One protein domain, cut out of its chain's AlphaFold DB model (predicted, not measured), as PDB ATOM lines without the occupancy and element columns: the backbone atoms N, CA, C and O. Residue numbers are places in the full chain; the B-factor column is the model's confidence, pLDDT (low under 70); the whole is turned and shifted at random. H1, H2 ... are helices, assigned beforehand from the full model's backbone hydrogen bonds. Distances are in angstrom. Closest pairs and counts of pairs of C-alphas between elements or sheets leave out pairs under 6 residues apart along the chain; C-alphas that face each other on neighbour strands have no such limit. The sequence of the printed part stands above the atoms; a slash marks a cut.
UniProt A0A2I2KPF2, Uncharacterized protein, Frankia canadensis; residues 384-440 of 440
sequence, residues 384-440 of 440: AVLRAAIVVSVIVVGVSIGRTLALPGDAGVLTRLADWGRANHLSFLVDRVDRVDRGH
ATOM      1  N   ALA A 384      76.658  -3.523 117.259       89.19
ATOM      2  CA  ALA A 384      77.221  -2.260 116.792       89.19
ATOM      3  C   ALA A 384      77.752  -2.365 115.353       89.19
ATOM      4  O   ALA A 384      77.477  -1.482 114.541       89.19
ATOM      5  N   VAL A 385      78.444  -3.459 115.018       92.00
ATOM      6  CA  VAL A 385      78.936  -3.724 113.657       92.00
ATOM      7  C   VAL A 385      77.775  -3.930 112.689       92.00
ATOM      8  O   VAL A 385      77.761  -3.313 111.628       92.00
ATOM      9  N   LEU A 386      76.762  -4.717 113.063       94.69
ATOM     10  CA  LEU A 386      75.577  -4.931 112.231       94.69
ATOM     11  C   LEU A 386      74.831  -3.615 111.975       94.69
ATOM     12  O   LEU A 386      74.458  -3.318 110.842       94.69
ATOM     13  N   ARG A 387      74.663  -2.781 113.008       94.06
ATOM     14  CA  ARG A 387      74.040  -1.459 112.879       94.06
ATOM     15  C   ARG A 387      74.852  -0.540 111.968       94.06
ATOM     16  O   ARG A 387      74.266   0.140 111.131       94.06
ATOM     17  N   ALA A 388      76.176  -0.531 112.105       93.81
ATOM     18  CA  ALA A 388      77.056   0.248 111.238       93.81
ATOM     19  C   ALA A 388      76.966  -0.224 109.779       93.81
ATOM     20  O   ALA A 388      76.811   0.605 108.886       93.81
ATOM     21  N   ALA A 389      76.973  -1.538 109.541       95.25
ATOM     22  CA  ALA A 389      76.832  -2.117 108.210       95.25
ATOM     23  C   ALA A 389      75.499  -1.724 107.556       95.25
ATOM     24  O   ALA A 389      75.490  -1.305 106.404       95.25
ATOM     25  N   ILE A 390      74.386  -1.769 108.296       96.25
ATOM     26  CA  ILE A 390      73.072  -1.342 107.788       96.25
ATOM     27  C   ILE A 390      73.095   0.139 107.391       96.25
ATOM     28  O   ILE A 390      72.636   0.486 106.305       96.25
ATOM     29  N   VAL A 391      73.647   1.016 108.234       96.31
ATOM     30  CA  VAL A 391      73.721   2.456 107.936       96.31
ATOM     31  C   VAL A 391      74.575   2.720 106.695       96.31
ATOM     32  O   VAL A 391      74.157   3.482 105.825       96.31
ATOM     33  N   VAL A 392      75.732   2.064 106.574       95.19
ATOM     34  CA  VAL A 392      76.599   2.183 105.392       95.19
ATOM     35  C   VAL A 392      75.868   1.701 104.140       95.19
ATOM     36  O   VAL A 392      75.852   2.418 103.143       95.19
ATOM     37  N   SER A 393      75.188   0.554 104.197       93.56
ATOM     38  CA  SER A 393      74.401   0.035 103.074       93.56
ATOM     39  C   SER A 393      73.294   1.000 102.647       93.56
ATOM     40  O   SER A 393      73.144   1.261 101.457       93.56
ATOM     41  N   VAL A 394      72.557   1.594 103.592       95.94
ATOM     42  CA  VAL A 394      71.507   2.583 103.285       95.94
ATOM     43  C   VAL A 394      72.091   3.829 102.620       95.94
ATOM     44  O   VAL A 394      71.512   4.330 101.658       95.94
ATOM     45  N   ILE A 395      73.247   4.316 103.081       94.06
ATOM     46  CA  ILE A 395      73.921   5.469 102.470       94.06
ATOM     47  C   ILE A 395      74.381   5.130 101.050       94.06
ATOM     48  O   ILE A 395      74.131   5.910 100.136       94.06
ATOM     49  N   VAL A 396      75.010   3.972 100.840       93.38
ATOM     50  CA  VAL A 396      75.482   3.544  99.512       93.38
ATOM     51  C   VAL A 396      74.311   3.397  98.543       93.38
ATOM     52  O   VAL A 396      74.373   3.918  97.431       93.38
ATOM     53  N   VAL A 397      73.216   2.765  98.973       93.12
ATOM     54  CA  VAL A 397      71.996   2.629  98.167       93.12
ATOM     55  C   VAL A 397      71.385   4.000  97.875       93.12
ATOM     56  O   VAL A 397      71.087   4.298  96.722       93.12
ATOM     57  N   GLY A 398      71.268   4.873  98.879       94.50
ATOM     58  CA  GLY A 398      70.722   6.220  98.715       94.50
ATOM     59  C   GLY A 398      71.546   7.095  97.768       94.50
ATOM     60  O   GLY A 398      70.981   7.769  96.910       94.50
ATOM     61  N   VAL A 399      72.877   7.055  97.865       92.56
ATOM     62  CA  VAL A 399      73.781   7.788  96.961       92.56
ATOM     63  C   VAL A 399      73.729   7.208  95.547       92.56
ATOM     64  O   VAL A 399      73.718   7.968  94.580       92.56
ATOM     65  N   SER A 400      73.657   5.883  95.413       86.56
ATOM     66  CA  SER A 400      73.568   5.208  94.114       86.56
ATOM     67  C   SER A 400      72.263   5.557  93.387       86.56
ATOM     68  O   SER A 400      72.301   5.966  92.226       86.56
ATOM     69  N   ILE A 401      71.128   5.527  94.096       87.62
ATOM     70  CA  ILE A 401      69.821   5.951  93.569       87.62
ATOM     71  C   ILE A 401      69.808   7.459  93.294       87.62
ATOM     72  O   ILE A 401      69.356   7.903  92.244       87.62
ATOM     73  N   GLY A 402      70.348   8.278  94.198       89.75
ATOM     74  CA  GLY A 402      70.432   9.725  93.995       89.75
ATOM     75  C   GLY A 402      71.206  10.085  92.726       89.75
ATOM     76  O   GLY A 402      70.807  10.986  91.992       89.75
ATOM     77  N   ARG A 403      72.272   9.340  92.411       88.50
ATOM     78  CA  ARG A 403      73.075   9.553  91.203       88.50
ATOM     79  C   ARG A 403      72.341   9.147  89.925       88.50
ATOM     80  O   ARG A 403      72.477   9.845  88.925       88.50
ATOM     81  N   THR A 404      71.548   8.075  89.942       79.50
ATOM     82  CA  THR A 404      70.730   7.689  88.777       79.50
ATOM     83  C   THR A 404      69.536   8.612  88.555       79.50
ATOM     84  O   THR A 404      69.152   8.863  87.410       79.50
ATOM     85  N   LEU A 405      68.984   9.189  89.623       82.50
ATOM     86  CA  LEU A 405      67.932  10.202  89.530       82.50
ATOM     87  C   LEU A 405      68.467  11.573  89.093       82.50
ATOM     88  O   LEU A 405      67.774  12.289  88.377       82.50
ATOM     89  N   ALA A 406      69.700  11.924  89.466       85.12
ATOM     90  CA  ALA A 406      70.312  13.207  89.116       85.12
ATOM     91  C   ALA A 406      70.793  13.305  87.658       85.12
ATOM     92  O   ALA A 406      71.062  14.409  87.189       85.12
ATOM     93  N   LEU A 407      70.915  12.186  86.933       82.19
ATOM     94  CA  LEU A 407      71.252  12.216  85.508       82.19
ATOM     95  C   LEU A 407      70.070  12.815  84.721       82.19
ATOM     96  O   LEU A 407      68.974  12.270  84.777       82.19
ATOM     97  N   PRO A 408      70.210  13.933  84.001       72.94
ATOM     98  CA  PRO A 408      69.142  14.403  83.124       72.94
ATOM     99  C   PRO A 408      68.949  13.395  81.980       72.94
ATOM    100  O   PRO A 408      69.918  12.923  81.392       72.94
ATOM    101  N   GLY A 409      67.705  13.021  81.696       84.25
ATOM    102  CA  GLY A 409      67.371  12.035  80.670       84.25
ATOM    103  C   GLY A 409      65.863  11.854  80.545       84.25
ATOM    104  O   GLY A 409      65.139  11.953  81.533       84.25
ATOM    105  N   ASP A 410      65.373  11.572  79.348       87.75
ATOM    106  CA  ASP A 410      63.927  11.554  79.080       87.75
ATOM    107  C   ASP A 410      63.210  10.308  79.639       87.75
ATOM    108  O   ASP A 410      61.986  10.204  79.594       87.75
ATOM    109  N   ALA A 411      63.957   9.361  80.218       82.94
ATOM    110  CA  ALA A 411      63.392   8.193  80.881       82.94
ATOM    111  C   ALA A 411      62.735   8.572  82.220       82.94
ATOM    112  O   ALA A 411      63.373   9.169  83.093       82.94
ATOM    113  N   GLY A 412      61.474   8.167  82.399       87.81
ATOM    114  CA  GLY A 412      60.735   8.339  83.649       87.81
ATOM    115  C   GLY A 412      61.436   7.679  84.844       87.81
ATOM    116  O   GLY A 412      62.152   6.687  84.706       87.81
ATOM    117  N   VAL A 413      61.210   8.227  86.041       81.94
ATOM    118  CA  VAL A 413      61.852   7.806  87.305       81.94
ATOM    119  C   VAL A 413      61.751   6.291  87.544       81.94
ATOM    120  O   VAL A 413      62.729   5.673  87.962       81.94
ATOM    121  N   LEU A 414      60.601   5.685  87.230       81.75
ATOM    122  CA  LEU A 414      60.368   4.245  87.393       81.75
ATOM    123  C   LEU A 414      61.219   3.394  86.444       81.75
ATOM    124  O   LEU A 414      61.802   2.403  86.876       81.75
ATOM    125  N   THR A 415      61.356   3.806  85.181       85.31
ATOM    126  CA  THR A 415      62.194   3.111  84.193       85.31
ATOM    127  C   THR A 415      63.654   3.112  84.631       85.31
ATOM    128  O   THR A 415      64.311   2.078  84.614       85.31
ATOM    129  N   ARG A 416      64.143   4.245  85.142       83.38
ATOM    130  CA  ARG A 416      65.519   4.349  85.646       83.38
ATOM    131  C   ARG A 416      65.759   3.528  86.902       83.38
ATOM    132  O   ARG A 416      66.849   2.992  87.082       83.38
ATOM    133  N   LEU A 417      64.761   3.442  87.778       82.94
ATOM    134  CA  LEU A 417      64.844   2.605  88.969       82.94
ATOM    135  C   LEU A 417      64.873   1.118  88.587       82.94
ATOM    136  O   LEU A 417      65.650   0.361  89.164       82.94
ATOM    137  N   ALA A 418      64.085   0.718  87.584       84.44
ATOM    138  CA  ALA A 418      64.098  -0.636  87.039       84.44
ATOM    139  C   ALA A 418      65.446  -0.973  86.378       84.44
ATOM    140  O   ALA A 418      66.009  -2.034  86.654       84.44
ATOM    141  N   ASP A 419      66.009  -0.056  85.586       83.44
ATOM    142  CA  ASP A 419      67.327  -0.229  84.965       83.44
ATOM    143  C   ASP A 419      68.446  -0.290  86.008       83.44
ATOM    144  O   ASP A 419      69.331  -1.142  85.923       83.44
ATOM    145  N   TRP A 420      68.379   0.541  87.052       85.50
ATOM    146  CA  TRP A 420      69.310   0.472  88.176       85.50
ATOM    147  C   TRP A 420      69.192  -0.853  88.936       85.50
ATOM    148  O   TRP A 420      70.207  -1.486  89.234       85.50
ATOM    149  N   GLY A 421      67.969  -1.308  89.218       84.56
ATOM    150  CA  GLY A 421      67.724  -2.595  89.866       84.56
ATOM    151  C   GLY A 421      68.268  -3.761  89.041       84.56
ATOM    152  O   GLY A 421      68.914  -4.658  89.587       84.56
ATOM    153  N   ARG A 422      68.097  -3.715  87.716       84.31
ATOM    154  CA  ARG A 422      68.634  -4.712  86.785       84.31
ATOM    155  C   ARG A 422      70.166  -4.686  86.740       84.31
ATOM    156  O   ARG A 422      70.778  -5.749  86.784       84.31
ATOM    157  N   ALA A 423      70.785  -3.504  86.739       84.94
ATOM    158  CA  ALA A 423      72.241  -3.343  86.745       84.94
ATOM    159  C   ALA A 423      72.917  -3.818  88.046       84.94
ATOM    160  O   ALA A 423      74.085  -4.192  88.023       84.94
ATOM    161  N   ASN A 424      72.197  -3.833  89.173       80.06
ATOM    162  CA  ASN A 424      72.730  -4.233  90.483       80.06
ATOM    163  C   ASN A 424      72.321  -5.660  90.901       80.06
ATOM    164  O   ASN A 424      72.418  -6.001  92.078       80.06
ATOM    165  N   HIS A 425      71.841  -6.491  89.967       84.62
ATOM    166  CA  HIS A 425      71.324  -7.841  90.246       84.62
ATOM    167  C   HIS A 425      70.186  -7.881  91.286       84.62
ATOM    168  O   HIS A 425      69.920  -8.909  91.904       84.62
ATOM    169  N   LEU A 426      69.461  -6.773  91.453       81.06
ATOM    170  CA  LEU A 426      68.291  -6.667  92.328       81.06
ATOM    171  C   LEU A 426      67.001  -7.053  91.590       81.06
ATOM    172  O   LEU A 426      65.912  -6.638  91.985       81.06
ATOM    173  N   SER A 427      67.100  -7.860  90.532       74.31
ATOM    174  CA  SER A 427      65.960  -8.344  89.743       74.31
ATOM    175  C   SER A 427      64.892  -9.004  90.616       74.31
ATOM    176  O   SER A 427      63.710  -8.776  90.398       74.31
ATOM    177  N   PHE A 428      65.287  -9.694  91.691       77.62
ATOM    178  CA  PHE A 428      64.349 -10.256  92.668       77.62
ATOM    179  C   PHE A 428      63.483  -9.201  93.384       77.62
ATOM    180  O   PHE A 428      62.307  -9.441  93.659       77.62
ATOM    181  N   LEU A 429      64.041  -8.028  93.702       74.75
ATOM    182  CA  LEU A 429      63.291  -6.924  94.315       74.75
ATOM    183  C   LEU A 429      62.334  -6.288  93.306       74.75
ATOM    184  O   LEU A 429      61.200  -5.986  93.666       74.75
ATOM    185  N   VAL A 430      62.772  -6.139  92.054       69.50
ATOM    186  CA  VAL A 430      61.938  -5.615  90.963       69.50
ATOM    187  C   VAL A 430      60.762  -6.554  90.688       69.50
ATOM    188  O   VAL A 430      59.622  -6.100  90.702       69.50
ATOM    189  N   ASP A 431      61.006  -7.862  90.571       79.06
ATOM    190  CA  ASP A 431      59.955  -8.873  90.379       79.06
ATOM    191  C   ASP A 431      58.949  -8.892  91.534       79.06
ATOM    192  O   ASP A 431      57.768  -9.189  91.342       79.06
ATOM    193  N   ARG A 432      59.398  -8.580  92.756       76.62
ATOM    194  CA  ARG A 432      58.529  -8.517  93.932       76.62
ATOM    195  C   ARG A 432      57.667  -7.259  93.950       76.62
ATOM    196  O   ARG A 432      56.503  -7.363  94.313       76.62
ATOM    197  N   VAL A 433      58.215  -6.108  93.565       75.44
ATOM    198  CA  VAL A 433      57.455  -4.852  93.449       75.44
ATOM    199  C   VAL A 433      56.430  -4.958  92.324       75.44
ATOM    200  O   VAL A 433      55.262  -4.679  92.551       75.44
ATOM    201  N   ASP A 434      56.831  -5.467  91.160       78.81
ATOM    202  CA  ASP A 434      55.952  -5.644  89.999       78.81
ATOM    203  C   ASP A 434      54.815  -6.648  90.286       78.81
ATOM    204  O   ASP A 434      53.666  -6.457  89.894       78.81
ATOM    205  N   ARG A 435      55.087  -7.698  91.076       80.88
ATOM    206  CA  ARG A 435      54.048  -8.634  91.538       80.88
ATOM    207  C   ARG A 435      53.073  -8.011  92.545       80.88
ATOM    208  O   ARG A 435      51.927  -8.442  92.592       80.88
ATOM    209  N   VAL A 436      53.515  -7.043  93.350       80.75
ATOM    210  CA  VAL A 436      52.636  -6.293  94.266       80.75
ATOM    211  C   VAL A 436      51.784  -5.290  93.488       80.75
ATOM    212  O   VAL A 436      50.589  -5.206  93.747       80.75
ATOM    213  N   ASP A 437      52.364  -4.605  92.501       78.19
ATOM    214  CA  ASP A 437      51.656  -3.627  91.661       78.19
ATOM    215  C   ASP A 437      50.600  -4.290  90.759       78.19
ATOM    216  O   ASP A 437      49.542  -3.723  90.522       78.19
ATOM    217  N   ARG A 438      50.847  -5.529  90.305       80.88
ATOM    218  CA  ARG A 438      49.878  -6.344  89.542       80.88
ATOM    219  C   ARG A 438      48.872  -7.116  90.403       80.88
ATOM    220  O   ARG A 438      48.005  -7.793  89.856       80.88
ATOM    221  N   GLY A 439      49.039  -7.100  91.726       78.19
ATOM    222  CA  GLY A 439      48.196  -7.820  92.687       78.19
ATOM    223  C   GLY A 439      47.047  -6.992  93.273       78.19
ATOM    224  O   GLY A 439      46.289  -7.519  94.088       78.19
ATOM    225  N   HIS A 440      46.931  -5.727  92.874       48.75
ATOM    226  CA  HIS A 440      45.824  -4.816  93.158       48.75
ATOM    227  C   HIS A 440      45.121  -4.448  91.853       48.75
ATOM    228  O   HIS A 440      43.916  -4.121  91.936       48.75
TER     229      HIS A 440
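This is residues 384 to 440 of the 440 residues of an uncharacterized protein of Frankia canadensis (UniProt A0A2I2KPF2). A long, straight helix, H1, reaches out as an arm, and at its far end the chain turns back into a hairpin of two short helices, H2 and H3, so that the three helices follow one another as a zigzag. H1 and H2 meet near the end of H1 as a V; residues 384 to 399 of H1 stick out from the rest, as do residues 432 to 440 at the other end. The printed part has 57 residues with three named helices, in the order H1, H2, H3, and no named strand; its class is all helix. The whole is loose, with a radius of gyration of the C-alphas of 13.6 A, and it spans 38 by 31 by 19 A.

Begin with H1, residues 384 to 406, whose residues 384 to 399 stand free. Go on to H2, residues 413 to 423, which H1 touches with residues 401 to 405 alone. Their closest C-alphas are those of Leu 405 and Val 413, 6.9 A apart. The two helices run opposite ways at a steep tilt of 57 degrees. Next comes H3, residues 427 to 437, which touches H2; look at the C-alphas of Gly 421 and Ser 427, the closest of the two helices, at 6.0 A. H2 and H3 form a helical hairpin, running opposite ways at a shallow tilt of 33 degrees, only just short of steep. H1 and H3 are apart. In H1, H2 and H3 every O i to N i+4 pair is within hydrogen-bond range.

Find C-alpha 384 at (77.221, -2.260, 116.792); from there H1 runs 32.4 A to C-alpha 406 at (70.312, 13.207, 89.116). After the link, H2 begins at C-alpha 413 at (61.852, 7.806, 87.305) and ends at C-alpha 423, 15.2 A away. H3 begins at C-alpha 427 and reaches C-alpha 437 at (51.656, -3.627, 91.661), also 15.2 A from first to last C-alpha.

The two C-alphas farthest apart are those of Ala 384 and Asp 410, at 42.3 A. Without the stretches that stand free, the body has 32 residues and spans 27 by 16 by 10 A. The link from H1 to H2, with 6 residues, is short, and the link from H2 to H3, with 3 residues, is tight. The printed part has no cut and ends at His 440, the chain's last residue. The mean pLDDT of the printed part is 84.6; look for values under 70 at residues 430 and 440.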